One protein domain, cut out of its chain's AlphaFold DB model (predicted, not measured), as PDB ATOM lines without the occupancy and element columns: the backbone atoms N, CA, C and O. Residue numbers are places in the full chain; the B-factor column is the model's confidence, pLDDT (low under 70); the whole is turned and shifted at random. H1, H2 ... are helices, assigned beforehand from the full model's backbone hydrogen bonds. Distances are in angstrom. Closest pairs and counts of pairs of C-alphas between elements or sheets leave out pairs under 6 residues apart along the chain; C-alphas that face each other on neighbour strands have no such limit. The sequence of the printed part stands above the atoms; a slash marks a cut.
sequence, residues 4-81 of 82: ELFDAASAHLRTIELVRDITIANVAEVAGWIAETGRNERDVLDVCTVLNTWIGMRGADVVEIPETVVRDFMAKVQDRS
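Overview. This is residues 4 to 81 of the 82 residues of an uncharacterized protein of Methanosarcinales archaeon (UniProt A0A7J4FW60). Four helices make a small block, with H1 packed on one side of the pair H2 and H3 and H4 packed on the opposite side of that pair, mostly at crossed angles. At one end, a short parallel pairing ties the link between H1 and H2 to the link between H3 and H4. The printed part has 78 residues with four named helices, H1 to H4 in chain order, and no named strand; its class is all helix. The whole is compact, with a radius of gyration of the C-alphas of 11.3 A and spans of 32 by 22 by 19 A.

Arrangement. Start with H1, residues 4 to 20, H2, residues 27 to 37, and H3, residues 41 to 56: they form an up and down bundle, each helix running against the one before it. H1 and H2, a helical hairpin, touch at a steep tilt of 43 degrees, with C-alphas 6 and 35 closest at 4.9 A. H1 touches H3 the same way at a shallow tilt of 27 degrees, closest at C-alphas 9 and 44, 6.0 A apart. H2 and H3, also a hairpin, only just touch, with 3 pairs of C-alphas within 8 A; residues 44 to 47 alone of H3 take part, and the closest C-alphas, 34 and 44, are 6.6 A apart. Next find H4, residues 67 to 80, which touches H3 at a steep tilt of 53 degrees, opposite ways, closest at C-alphas 47 and 74, 5.9 A apart. H4 also touches H2, closest at C-alphas 34 and 70, 6.8 A apart, while H1 and H4 are apart. In H1, H2, H3 and H4 each O i to N i+4 pair is within hydrogen-bond range.

Along the chain. Find C-alpha 4 at (249.521, 282.899, 230.008); from there H1 runs 24.5 A to C-alpha 20. H2 covers 15.7 A and H3 22.5 A. H4 runs 20.4 A to C-alpha 80 at (231.594, 275.934, 241.495).

Size, cuts and confidence. The farthest C-alphas, 61 and 81, are 32.7 A apart. The printed part has no cut and no long link, and residue 81 alone has pLDDT under 70.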
ATOM      1  N   GLU A   4     250.487 283.573 230.887       97.50
ATOM      2  CA  GLU A   4     249.521 282.899 230.008       97.50
ATOM      3  C   GLU A   4     248.082 283.281 230.378       97.50
ATOM      4  O   GLU A   4     247.281 283.645 229.517       97.50
ATOM      5  N   LEU A   5     247.764 283.291 231.679       98.12
ATOM      6  CA  LEU A   5     246.442 283.710 232.158       98.12
ATOM      7  C   LEU A   5     246.197 285.207 231.949       98.12
ATOM      8  O   LEU A   5     245.061 285.603 231.692       98.12
ATOM      9  N   PHE A   6     247.241 286.032 232.042       98.50
ATOM     10  CA  PHE A   6     247.152 287.464 231.760       98.50
ATOM     11  C   PHE A   6     246.828 287.727 230.288       98.50
ATOM     12  O   PHE A   6     245.934 288.524 229.989       98.50
ATOM     13  N   ASP A   7     247.514 287.043 229.374       98.31
ATOM     14  CA  ASP A   7     247.296 287.181 227.935       98.31
ATOM     15  C   ASP A   7     245.894 286.682 227.553       98.31
ATOM     16  O   ASP A   7     245.165 287.369 226.831       98.31
ATOM     17  N   ALA A   8     245.462 285.549 228.119       98.06
ATOM     18  CA  ALA A   8     244.111 285.023 227.942       98.06
ATOM     19  C   ALA A   8     243.037 285.994 228.467       98.06
ATOM     20  O   ALA A   8     242.083 286.320 227.755       98.06
ATOM     21  N   ALA A   9     243.200 286.511 229.690       98.50
ATOM     22  CA  ALA A   9     242.269 287.475 230.276       98.50
ATOM     23  C   ALA A   9     242.195 288.756 229.435       98.50
ATOM     24  O   ALA A   9     241.102 289.220 229.108       98.50
ATOM     25  N   SER A  10     243.347 289.280 229.014       98.44
ATOM     26  CA  SER A  10     243.436 290.458 228.148       98.44
ATOM     27  C   SER A  10     242.694 290.250 226.828       98.44
ATOM     28  O   SER A  10     241.905 291.106 226.427       98.44
ATOM     29  N   ALA A  11     242.887 289.103 226.169       98.38
ATOM     30  CA  ALA A  11     242.212 288.775 224.914       98.38
ATOM     31  C   ALA A  11     240.684 288.695 225.075       98.38
ATOM     32  O   ALA A  11     239.933 289.223 224.247       98.38
ATOM     33  N   HIS A  12     240.207 288.086 226.163       98.44
ATOM     34  CA  HIS A  12     238.778 288.014 226.457       98.44
ATOM     35  C   HIS A  12     238.175 289.389 226.760       98.44
ATOM     36  O   HIS A  12     237.122 289.719 226.218       98.44
ATOM     37  N   LEU A  13     238.843 290.220 227.563       98.38
ATOM     38  CA  LEU A  13     238.369 291.570 227.877       98.38
ATOM     39  C   LEU A  13     238.315 292.462 226.627       98.38
ATOM     40  O   LEU A  13     237.318 293.145 226.411       98.38
ATOM     41  N   ARG A  14     239.325 292.385 225.750       98.19
ATOM     42  CA  ARG A  14     239.332 293.069 224.443       98.19
ATOM     43  C   ARG A  14     238.202 292.596 223.527       98.19
ATOM     44  O   ARG A  14     237.611 293.384 222.796       98.19
ATOM     45  N   THR A  15     237.869 291.307 223.580       98.19
ATOM     46  CA  THR A  15     236.721 290.758 222.844       98.19
ATOM     47  C   THR A  15     235.401 291.315 223.382       98.19
ATOM     48  O   THR A  15     234.504 291.614 222.599       98.19
ATOM     49  N   ILE A  16     235.276 291.493 224.702       97.44
ATOM     50  CA  ILE A  16     234.091 292.107 225.319       97.44
ATOM     51  C   ILE A  16     233.936 293.562 224.864       97.44
ATOM     52  O   ILE A  16     232.829 293.938 224.484       97.44
ATOM     53  N   GLU A  17     235.021 294.348 224.861       97.38
ATOM     54  CA  GLU A  17     235.027 295.715 224.310       97.38
ATOM     55  C   GLU A  17     234.490 295.736 222.876       97.38
ATOM     56  O   GLU A  17     233.550 296.471 222.583       97.38
ATOM     57  N   LEU A  18     235.022 294.866 222.011       97.19
ATOM     58  CA  LEU A  18     234.624 294.780 220.605       97.19
ATOM     59  C   LEU A  18     233.152 294.388 220.419       97.19
ATOM     60  O   LEU A  18     232.449 294.985 219.613       97.19
ATOM     61  N   VAL A  19     232.679 293.362 221.132       96.31
ATOM     62  CA  VAL A  19     231.313 292.831 220.962       96.31
ATOM     63  C   VAL A  19     230.259 293.782 221.526       96.31
ATOM     64  O   VAL A  19     229.127 293.799 221.041       96.31
ATOM     65  N   ARG A  20     230.605 294.546 222.564       94.00
ATOM     66  CA  ARG A  20     229.687 295.490 223.212       94.00
ATOM     67  C   ARG A  20     229.803 296.922 222.709       94.00
ATOM     68  O   ARG A  20     228.951 297.714 223.091       94.00
ATOM     69  N   ASP A  21     230.810 297.220 221.894       96.25
ATOM     70  CA  ASP A  21     231.153 298.575 221.452       96.25
ATOM     71  C   ASP A  21     231.392 299.530 222.639       96.25
ATOM     72  O   ASP A  21     230.772 300.582 222.766       96.25
ATOM     73  N   ILE A  22     232.268 299.116 223.563       96.56
ATOM     74  CA  ILE A  22     232.633 299.886 224.766       96.56
ATOM     75  C   ILE A  22     234.152 299.964 224.954       96.56
ATOM     76  O   ILE A  22     234.912 299.219 224.340       96.56
ATOM     77  N   THR A  23     234.587 300.782 225.911       97.69
ATOM     78  CA  THR A  23     235.957 300.800 226.442       97.69
ATOM     79  C   THR A  23     235.993 300.358 227.907       97.69
ATOM     80  O   THR A  23     235.272 300.897 228.747       97.69
ATOM     81  N   ILE A  24     236.875 299.419 228.246       98.00
ATOM     82  CA  ILE A  24     237.226 299.060 229.623       98.00
ATOM     83  C   ILE A  24     238.455 299.885 230.015       98.00
ATOM     84  O   ILE A  24     239.580 299.592 229.606       98.00
ATOM     85  N   ALA A  25     238.247 300.924 230.823       98.00
ATOM     86  CA  ALA A  25     239.267 301.933 231.127       98.00
ATOM     87  C   ALA A  25     240.534 301.346 231.776       98.00
ATOM     88  O   ALA A  25     241.637 301.840 231.550       98.00
ATOM     89  N   ASN A  26     240.379 300.271 232.550       98.25
ATOM     90  CA  ASN A  26     241.442 299.636 233.322       98.25
ATOM     91  C   ASN A  26     241.708 298.175 232.907       98.25
ATOM     92  O   ASN A  26     242.019 297.324 233.738       98.25
ATOM     93  N   VAL A  27     241.607 297.866 231.608       97.94
ATOM     94  CA  VAL A  27     241.705 296.491 231.072       97.94
ATOM     95  C   VAL A  27     242.947 295.712 231.530       97.94
ATOM     96  O   VAL A  27     242.839 294.534 231.865       97.94
ATOM     97  N   ALA A  28     244.117 296.357 231.580       97.94
ATOM     98  CA  ALA A  28     245.366 295.708 231.976       97.94
ATOM     99  C   ALA A  28     245.389 295.364 233.474       97.94
ATOM    100  O   ALA A  28     245.875 294.302 233.851       97.94
ATOM    101  N   GLU A  29     244.826 296.227 234.321       98.50
ATOM    102  CA  GLU A  29     244.711 295.968 235.761       98.50
ATOM    103  C   GLU A  29     243.750 294.808 236.019       98.50
ATOM    104  O   GLU A  29     244.079 293.875 236.748       98.50
ATOM    105  N   VAL A  30     242.605 294.807 235.331       98.56
ATOM    106  CA  VAL A  30     241.607 293.733 235.408       98.56
ATOM    107  C   VAL A  30     242.205 292.397 234.976       98.56
ATOM    108  O   VAL A  30     242.035 291.398 235.677       98.56
ATOM    109  N   ALA A  31     242.938 292.369 233.860       98.50
ATOM    110  CA  ALA A  31     243.654 291.175 233.418       98.50
ATOM    111  C   ALA A  31     244.687 290.711 234.457       98.50
ATOM    112  O   ALA A  31     244.788 289.513 234.722       98.50
ATOM    113  N   GLY A  32     245.395 291.650 235.094       98.44
ATOM    114  CA  GLY A  32     246.311 291.388 236.204       98.44
ATOM    115  C   GLY A  32     245.626 290.679 237.369       98.44
ATOM    116  O   GLY A  32     246.040 289.586 237.753       98.44
ATOM    117  N   TRP A  33     244.526 291.234 237.881       98.44
ATOM    118  CA  TRP A  33     243.785 290.643 239.002       98.44
ATOM    119  C   TRP A  33     243.223 289.253 238.676       98.44
ATOM    120  O   TRP A  33     243.254 288.354 239.522       98.44
ATOM    121  N   ILE A  34     242.739 289.050 237.445       98.19
ATOM    122  CA  ILE A  34     242.275 287.740 236.967       98.19
ATOM    123  C   ILE A  34     243.437 286.740 236.939       98.19
ATOM    124  O   ILE A  34     243.302 285.633 237.454       98.19
ATOM    125  N   ALA A  35     244.589 287.120 236.387       97.75
ATOM    126  CA  ALA A  35     245.757 286.249 236.258       97.75
ATOM    127  C   ALA A  35     246.442 285.926 237.595       97.75
ATOM    128  O   ALA A  35     247.072 284.879 237.735       97.75
ATOM    129  N   GLU A  36     246.348 286.823 238.576       96.38
ATOM    130  CA  GLU A  36     246.854 286.602 239.934       96.38
ATOM    131  C   GLU A  36     246.030 285.579 240.715       96.38
ATOM    132  O   GLU A  36     246.566 284.901 241.592       96.38
ATOM    133  N   THR A  37     244.733 285.479 240.421       92.88
ATOM    134  CA  THR A  37     243.784 284.686 241.214       92.88
ATOM    135  C   THR A  37     243.276 283.437 240.497       92.88
ATOM    136  O   THR A  37     242.886 282.477 241.162       92.88
ATOM    137  N   GLY A  38     243.293 283.414 239.164       93.19
ATOM    138  CA  GLY A  38     242.870 282.280 238.350       93.19
ATOM    139  C   GLY A  38     243.807 281.078 238.485       93.19
ATOM    140  O   GLY A  38     245.025 281.222 238.570       93.19
ATOM    141  N   ARG A  39     243.242 279.863 238.487       94.56
ATOM    142  CA  ARG A  39     244.024 278.616 238.588       94.56
ATOM    143  C   ARG A  39     244.351 278.005 237.228       94.56
ATOM    144  O   ARG A  39     245.252 277.178 237.135       94.56
ATOM    145  N   ASN A  40     243.577 278.346 236.202       95.44
ATOM    146  CA  ASN A  40     243.668 277.812 234.845       95.44
ATOM    147  C   ASN A  40     242.876 278.707 233.870       95.44
ATOM    148  O   ASN A  40     242.138 279.597 234.292       95.44
ATOM    149  N   GLU A  41     242.997 278.444 232.569       95.88
ATOM    150  CA  GLU A  41     242.291 279.195 231.520       95.88
ATOM    151  C   GLU A  41     240.762 279.112 231.628       95.88
ATOM    152  O   GLU A  41     240.059 280.038 231.229       95.88
ATOM    153  N   ARG A  42     240.223 278.030 232.202       95.62
ATOM    154  CA  ARG A  42     238.778 277.889 232.389       95.62
ATOM    155  C   ARG A  42     238.244 278.870 233.431       95.62
ATOM    156  O   ARG A  42     237.240 279.518 233.161       95.62
ATOM    157  N   ASP A  43     238.934 279.032 234.562       96.31
ATOM    158  CA  ASP A  43     238.593 280.056 235.561       96.31
ATOM    159  C   ASP A  43     238.595 281.461 234.910       96.31
ATOM    160  O   ASP A  43     237.703 282.271 235.170       96.31
ATOM    161  N   VAL A  44     239.567 281.736 234.025       97.75
ATOM    162  CA  VAL A  44     239.667 283.001 233.269       97.75
ATOM    163  C   VAL A  44     238.467 283.198 232.337       97.75
ATOM    164  O   VAL A  44     237.844 284.261 232.339       97.75
ATOM    165  N   LEU A  45     238.107 282.183 231.552       97.19
ATOM    166  CA  LEU A  45     236.956 282.253 230.653       97.19
ATOM    167  C   LEU A  45     235.646 282.465 231.426       97.19
ATOM    168  O   LEU A  45     234.826 283.312 231.051       97.19
ATOM    169  N   ASP A  46     235.457 281.722 232.515       97.38
ATOM    170  CA  ASP A  46     234.252 281.785 233.335       97.38
ATOM    171  C   ASP A  46     234.115 283.167 233.999       97.38
ATOM    172  O   ASP A  46     233.038 283.771 233.948       97.38
ATOM    173  N   VAL A  47     235.198 283.735 234.550       97.88
ATOM    174  CA  VAL A  47     235.146 285.079 235.155       97.88
ATOM    175  C   VAL A  47     234.896 286.165 234.106       97.88
ATOM    176  O   VAL A  47     234.051 287.035 234.325       97.88
ATOM    177  N   CYS A  48     235.540 286.092 232.937       97.88
ATOM    178  CA  CYS A  48     235.308 287.026 231.833       97.88
ATOM    179  C   CYS A  48     233.866 286.949 231.315       97.88
ATOM    180  O   CYS A  48     233.268 287.973 230.990       97.88
ATOM    181  N   THR A  49     233.261 285.760 231.312       97.12
ATOM    182  CA  THR A  49     231.849 285.572 230.950       97.12
ATOM    183  C   THR A  49     230.913 286.278 231.934       97.12
ATOM    184  O   THR A  49     229.958 286.941 231.523       97.12
ATOM    185  N   VAL A  50     231.186 286.194 233.238       97.00
ATOM    186  CA  VAL A  50     230.383 286.895 234.254       97.00
ATOM    187  C   VAL A  50     230.602 288.410 234.184       97.00
ATOM    188  O   VAL A  50     229.631 289.169 234.241       97.00
ATOM    189  N   LEU A  51     231.847 288.861 233.987       97.38
ATOM    190  CA  LEU A  51     232.176 290.275 233.782       97.38
ATOM    191  C   LEU A  51     231.467 290.846 232.556       97.38
ATOM    192  O   LEU A  51     230.892 291.927 232.644       97.38
ATOM    193  N   ASN A  52     231.427 290.102 231.449       97.06
ATOM    194  CA  ASN A  52     230.692 290.483 230.251       97.06
ATOM    195  C   ASN A  52     229.230 290.822 230.582       97.06
ATOM    196  O   ASN A  52     228.723 291.862 230.169       97.06
ATOM    197  N   THR A  53     228.546 289.976 231.353       96.00
ATOM    198  CA  THR A  53     227.165 290.239 231.791       96.00
ATOM    199  C   THR A  53     227.076 291.447 232.721       96.00
ATOM    200  O   THR A  53     226.203 292.292 232.537       96.00
ATOM    201  N   TRP A  54     227.981 291.562 233.696       96.19
ATOM    202  CA  TRP A  54     228.007 292.685 234.640       96.19
ATOM    203  C   TRP A  54     228.187 294.040 233.947       96.19
ATOM    204  O   TRP A  54     227.454 294.983 234.241       96.19
ATOM    205  N   ILE A  55     229.102 294.109 232.980       95.44
ATOM    206  CA  ILE A  55     229.330 295.270 232.117       95.44
ATOM    207  C   ILE A  55     228.050 295.620 231.352       95.44
ATOM    208  O   ILE A  55     227.616 296.771 231.355       95.44
ATOM    209  N   GLY A  56     227.405 294.619 230.742       93.12
ATOM    210  CA  GLY A  56     226.182 294.811 229.961       93.12
ATOM    211  C   GLY A  56     225.014 295.413 230.741       93.12
ATOM    212  O   GLY A  56     224.171 296.077 230.147       93.12
ATOM    213  N   MET A  57     224.973 295.230 232.062       92.75
ATOM    214  CA  MET A  57     223.939 295.820 232.917       92.75
ATOM    215  C   MET A  57     224.174 297.304 233.235       92.75
ATOM    216  O   MET A  57     223.247 297.964 233.695       92.75
ATOM    217  N   ARG A  58     225.384 297.843 233.021       86.31
ATOM    218  CA  ARG A  58     225.699 299.250 233.333       86.31
ATOM    219  C   ARG A  58     225.263 300.236 232.251       86.31
ATOM    220  O   ARG A  58     224.996 301.383 232.588       86.31
ATOM    221  N   GLY A  59     225.199 299.805 230.989       82.00
ATOM    222  CA  GLY A  59     224.767 300.652 229.868       82.00
ATOM    223  C   GLY A  59     225.643 301.889 229.630       82.00
ATOM    224  O   GLY A  59     225.113 302.929 229.256       82.00
ATOM    225  N   ALA A  60     226.951 301.793 229.896       88.56
ATOM    226  CA  ALA A  60     227.908 302.885 229.717       88.56
ATOM    227  C   ALA A  60     228.945 302.543 228.637       88.56
ATOM    228  O   ALA A  60     229.433 301.413 228.599       88.56
ATOM    229  N   ASP A  61     229.317 303.540 227.831       91.94
ATOM    230  CA  ASP A  61     230.303 303.408 226.744       91.94
ATOM    231  C   ASP A  61     231.736 303.229 227.272       91.94
ATOM    232  O   ASP A  61     232.594 302.648 226.611       91.94
ATOM    233  N   VAL A  62     232.003 303.715 228.489       96.69
ATOM    234  CA  VAL A  62     233.271 303.536 229.201       96.69
ATOM    235  C   VAL A  62     232.988 302.944 230.573       96.69
ATOM    236  O   VAL A  62     232.181 303.473 231.339       96.69
ATOM    237  N   VAL A  63     233.668 301.847 230.896       96.56
ATOM    238  CA  VAL A  63     233.493 301.118 232.151       96.56
ATOM    239  C   VAL A  63     234.838 300.950 232.843       96.56
ATOM    240  O   VAL A  63     235.786 300.419 232.276       96.56
ATOM    241  N   GLU A  64     234.901 301.361 234.103       97.31
ATOM    242  CA  GLU A  64     235.972 300.986 235.020       97.31
ATOM    243  C   GLU A  64     235.477 299.828 235.890       97.31
ATOM    244  O   GLU A  64     234.384 299.887 236.468       97.31
ATOM    245  N   ILE A  65     236.248 298.745 235.939       97.62
ATOM    246  CA  ILE A  65     235.880 297.537 236.679       97.62
ATOM    247  C   ILE A  65     236.617 297.569 238.020       97.62
ATOM    248  O   ILE A  65     237.845 297.532 238.022       97.62
ATOM    249  N   PRO A  66     235.916 297.611 239.165       98.00
ATOM    250  CA  PRO A  66     236.572 297.565 240.466       98.00
ATOM    251  C   PRO A  66     237.208 296.199 240.735       98.00
ATOM    252  O   PRO A  66     236.610 295.160 240.444       98.00
ATOM    253  N   GLU A  67     238.360 296.190 241.402       97.69
ATOM    254  CA  GLU A  67     239.054 294.964 241.816       97.69
ATOM    255  C   GLU A  67     238.158 294.024 242.634       97.69
ATOM    256  O   GLU A  67     238.162 292.809 242.434       97.69
ATOM    257  N   THR A  68     237.329 294.583 243.520       97.88
ATOM    258  CA  THR A  68     236.401 293.808 244.353       97.88
ATOM    259  C   THR A  68     235.415 292.993 243.519       97.88
ATOM    260  O   THR A  68     235.122 291.858 243.873       97.88
ATOM    261  N   VAL A  69     234.959 293.515 242.375       97.62
ATOM    262  CA  VAL A  69     234.054 292.794 241.464       97.62
ATOM    263  C   VAL A  69     234.758 291.583 240.859       97.62
ATOM    264  O   VAL A  69     234.181 290.497 240.801       97.62
ATOM    265  N   VAL A  70     236.019 291.749 240.449       98.00
ATOM    266  CA  VAL A  70     236.831 290.653 239.904       98.00
ATOM    267  C   VAL A  70     237.065 289.580 240.964       98.00
ATOM    268  O   VAL A  70     236.827 288.401 240.699       98.00
ATOM    269  N   ARG A  71     237.461 289.978 242.179       96.88
ATOM    270  CA  ARG A  71     237.704 289.050 243.294       96.88
ATOM    271  C   ARG A  71     236.437 288.288 243.696       96.88
ATOM    272  O   ARG A  71     236.493 287.067 243.848       96.88
ATOM    273  N   ASP A  72     235.296 288.969 243.786       97.50
ATOM    274  CA  ASP A  72     234.008 288.351 244.122       97.50
ATOM    275  C   ASP A  72     233.561 287.324 243.073       97.50
ATOM    276  O   ASP A  72     233.038 286.259 243.415       97.50
ATOM    277  N   PHE A  73     233.736 287.628 241.785       97.44
ATOM    278  CA  PHE A  73     233.389 286.692 240.717       97.44
ATOM    279  C   PHE A  73     234.356 285.520 240.646       97.44
ATOM    280  O   PHE A  73     233.899 284.387 240.488       97.44
ATOM    281  N   MET A  74     235.653 285.758 240.836       97.06
ATOM    282  CA  MET A  74     236.641 284.685 240.853       97.06
ATOM    283  C   MET A  74     236.356 283.678 241.971       97.06
ATOM    284  O   MET A  74     236.302 282.478 241.711       97.06
ATOM    285  N   ALA A  75     236.071 284.149 243.191       95.94
ATOM    286  CA  ALA A  75     235.708 283.271 244.304       95.94
ATOM    287  C   ALA A  75     234.502 282.372 243.958       95.94
ATOM    288  O   ALA A  75     234.543 281.157 244.145       95.94
ATOM    289  N   LYS A  76     233.455 282.950 243.350       95.38
ATOM    290  CA  LYS A  76     232.250 282.208 242.933       95.38
ATOM    291  C   LYS A  76     232.516 281.192 241.822       95.38
ATOM    292  O   LYS A  76     231.903 280.126 241.827       95.38
ATOM    293  N   VAL A  77     233.373 281.518 240.854       94.31
ATOM    294  CA  VAL A  77     233.782 280.592 239.783       94.31
ATOM    295  C   VAL A  77     234.543 279.410 240.379       94.31
ATOM    296  O   VAL A  77     234.269 278.257 240.048       94.31
ATOM    297  N   GLN A  78     235.451 279.680 241.314       91.88
ATOM    298  CA  GLN A  78     236.307 278.655 241.898       91.88
ATOM    299  C   GLN A  78     235.564 277.703 242.834       91.88
ATOM    300  O   GLN A  78     235.882 276.511 242.841       91.88
ATOM    301  N   ASP A  79     234.563 278.199 243.562       91.19
ATOM    302  CA  ASP A  79     233.696 277.379 244.414       91.19
ATOM    303  C   ASP A  79     232.810 276.419 243.608       91.19
ATOM    304  O   ASP A  79     232.518 275.321 244.075       91.19
ATOM    305  N   ARG A  80     232.409 276.789 242.384       78.81
ATOM    306  CA  ARG A  80     231.594 275.934 241.495       78.81
ATOM    307  C   ARG A  80     232.371 274.795 240.842       78.81
ATOM    308  O   ARG A  80     231.758 273.860 240.338       78.81
ATOM    309  N   SER A  81     233.696 274.894 240.827       67.44
ATOM    310  CA  SER A  81     234.602 273.940 240.179       67.44
ATOM    311  C   SER A  81     235.221 272.937 241.168       67.44
ATOM    312  O   SER A  81     236.216 272.296 240.828       67.44
TER     313      SER A  81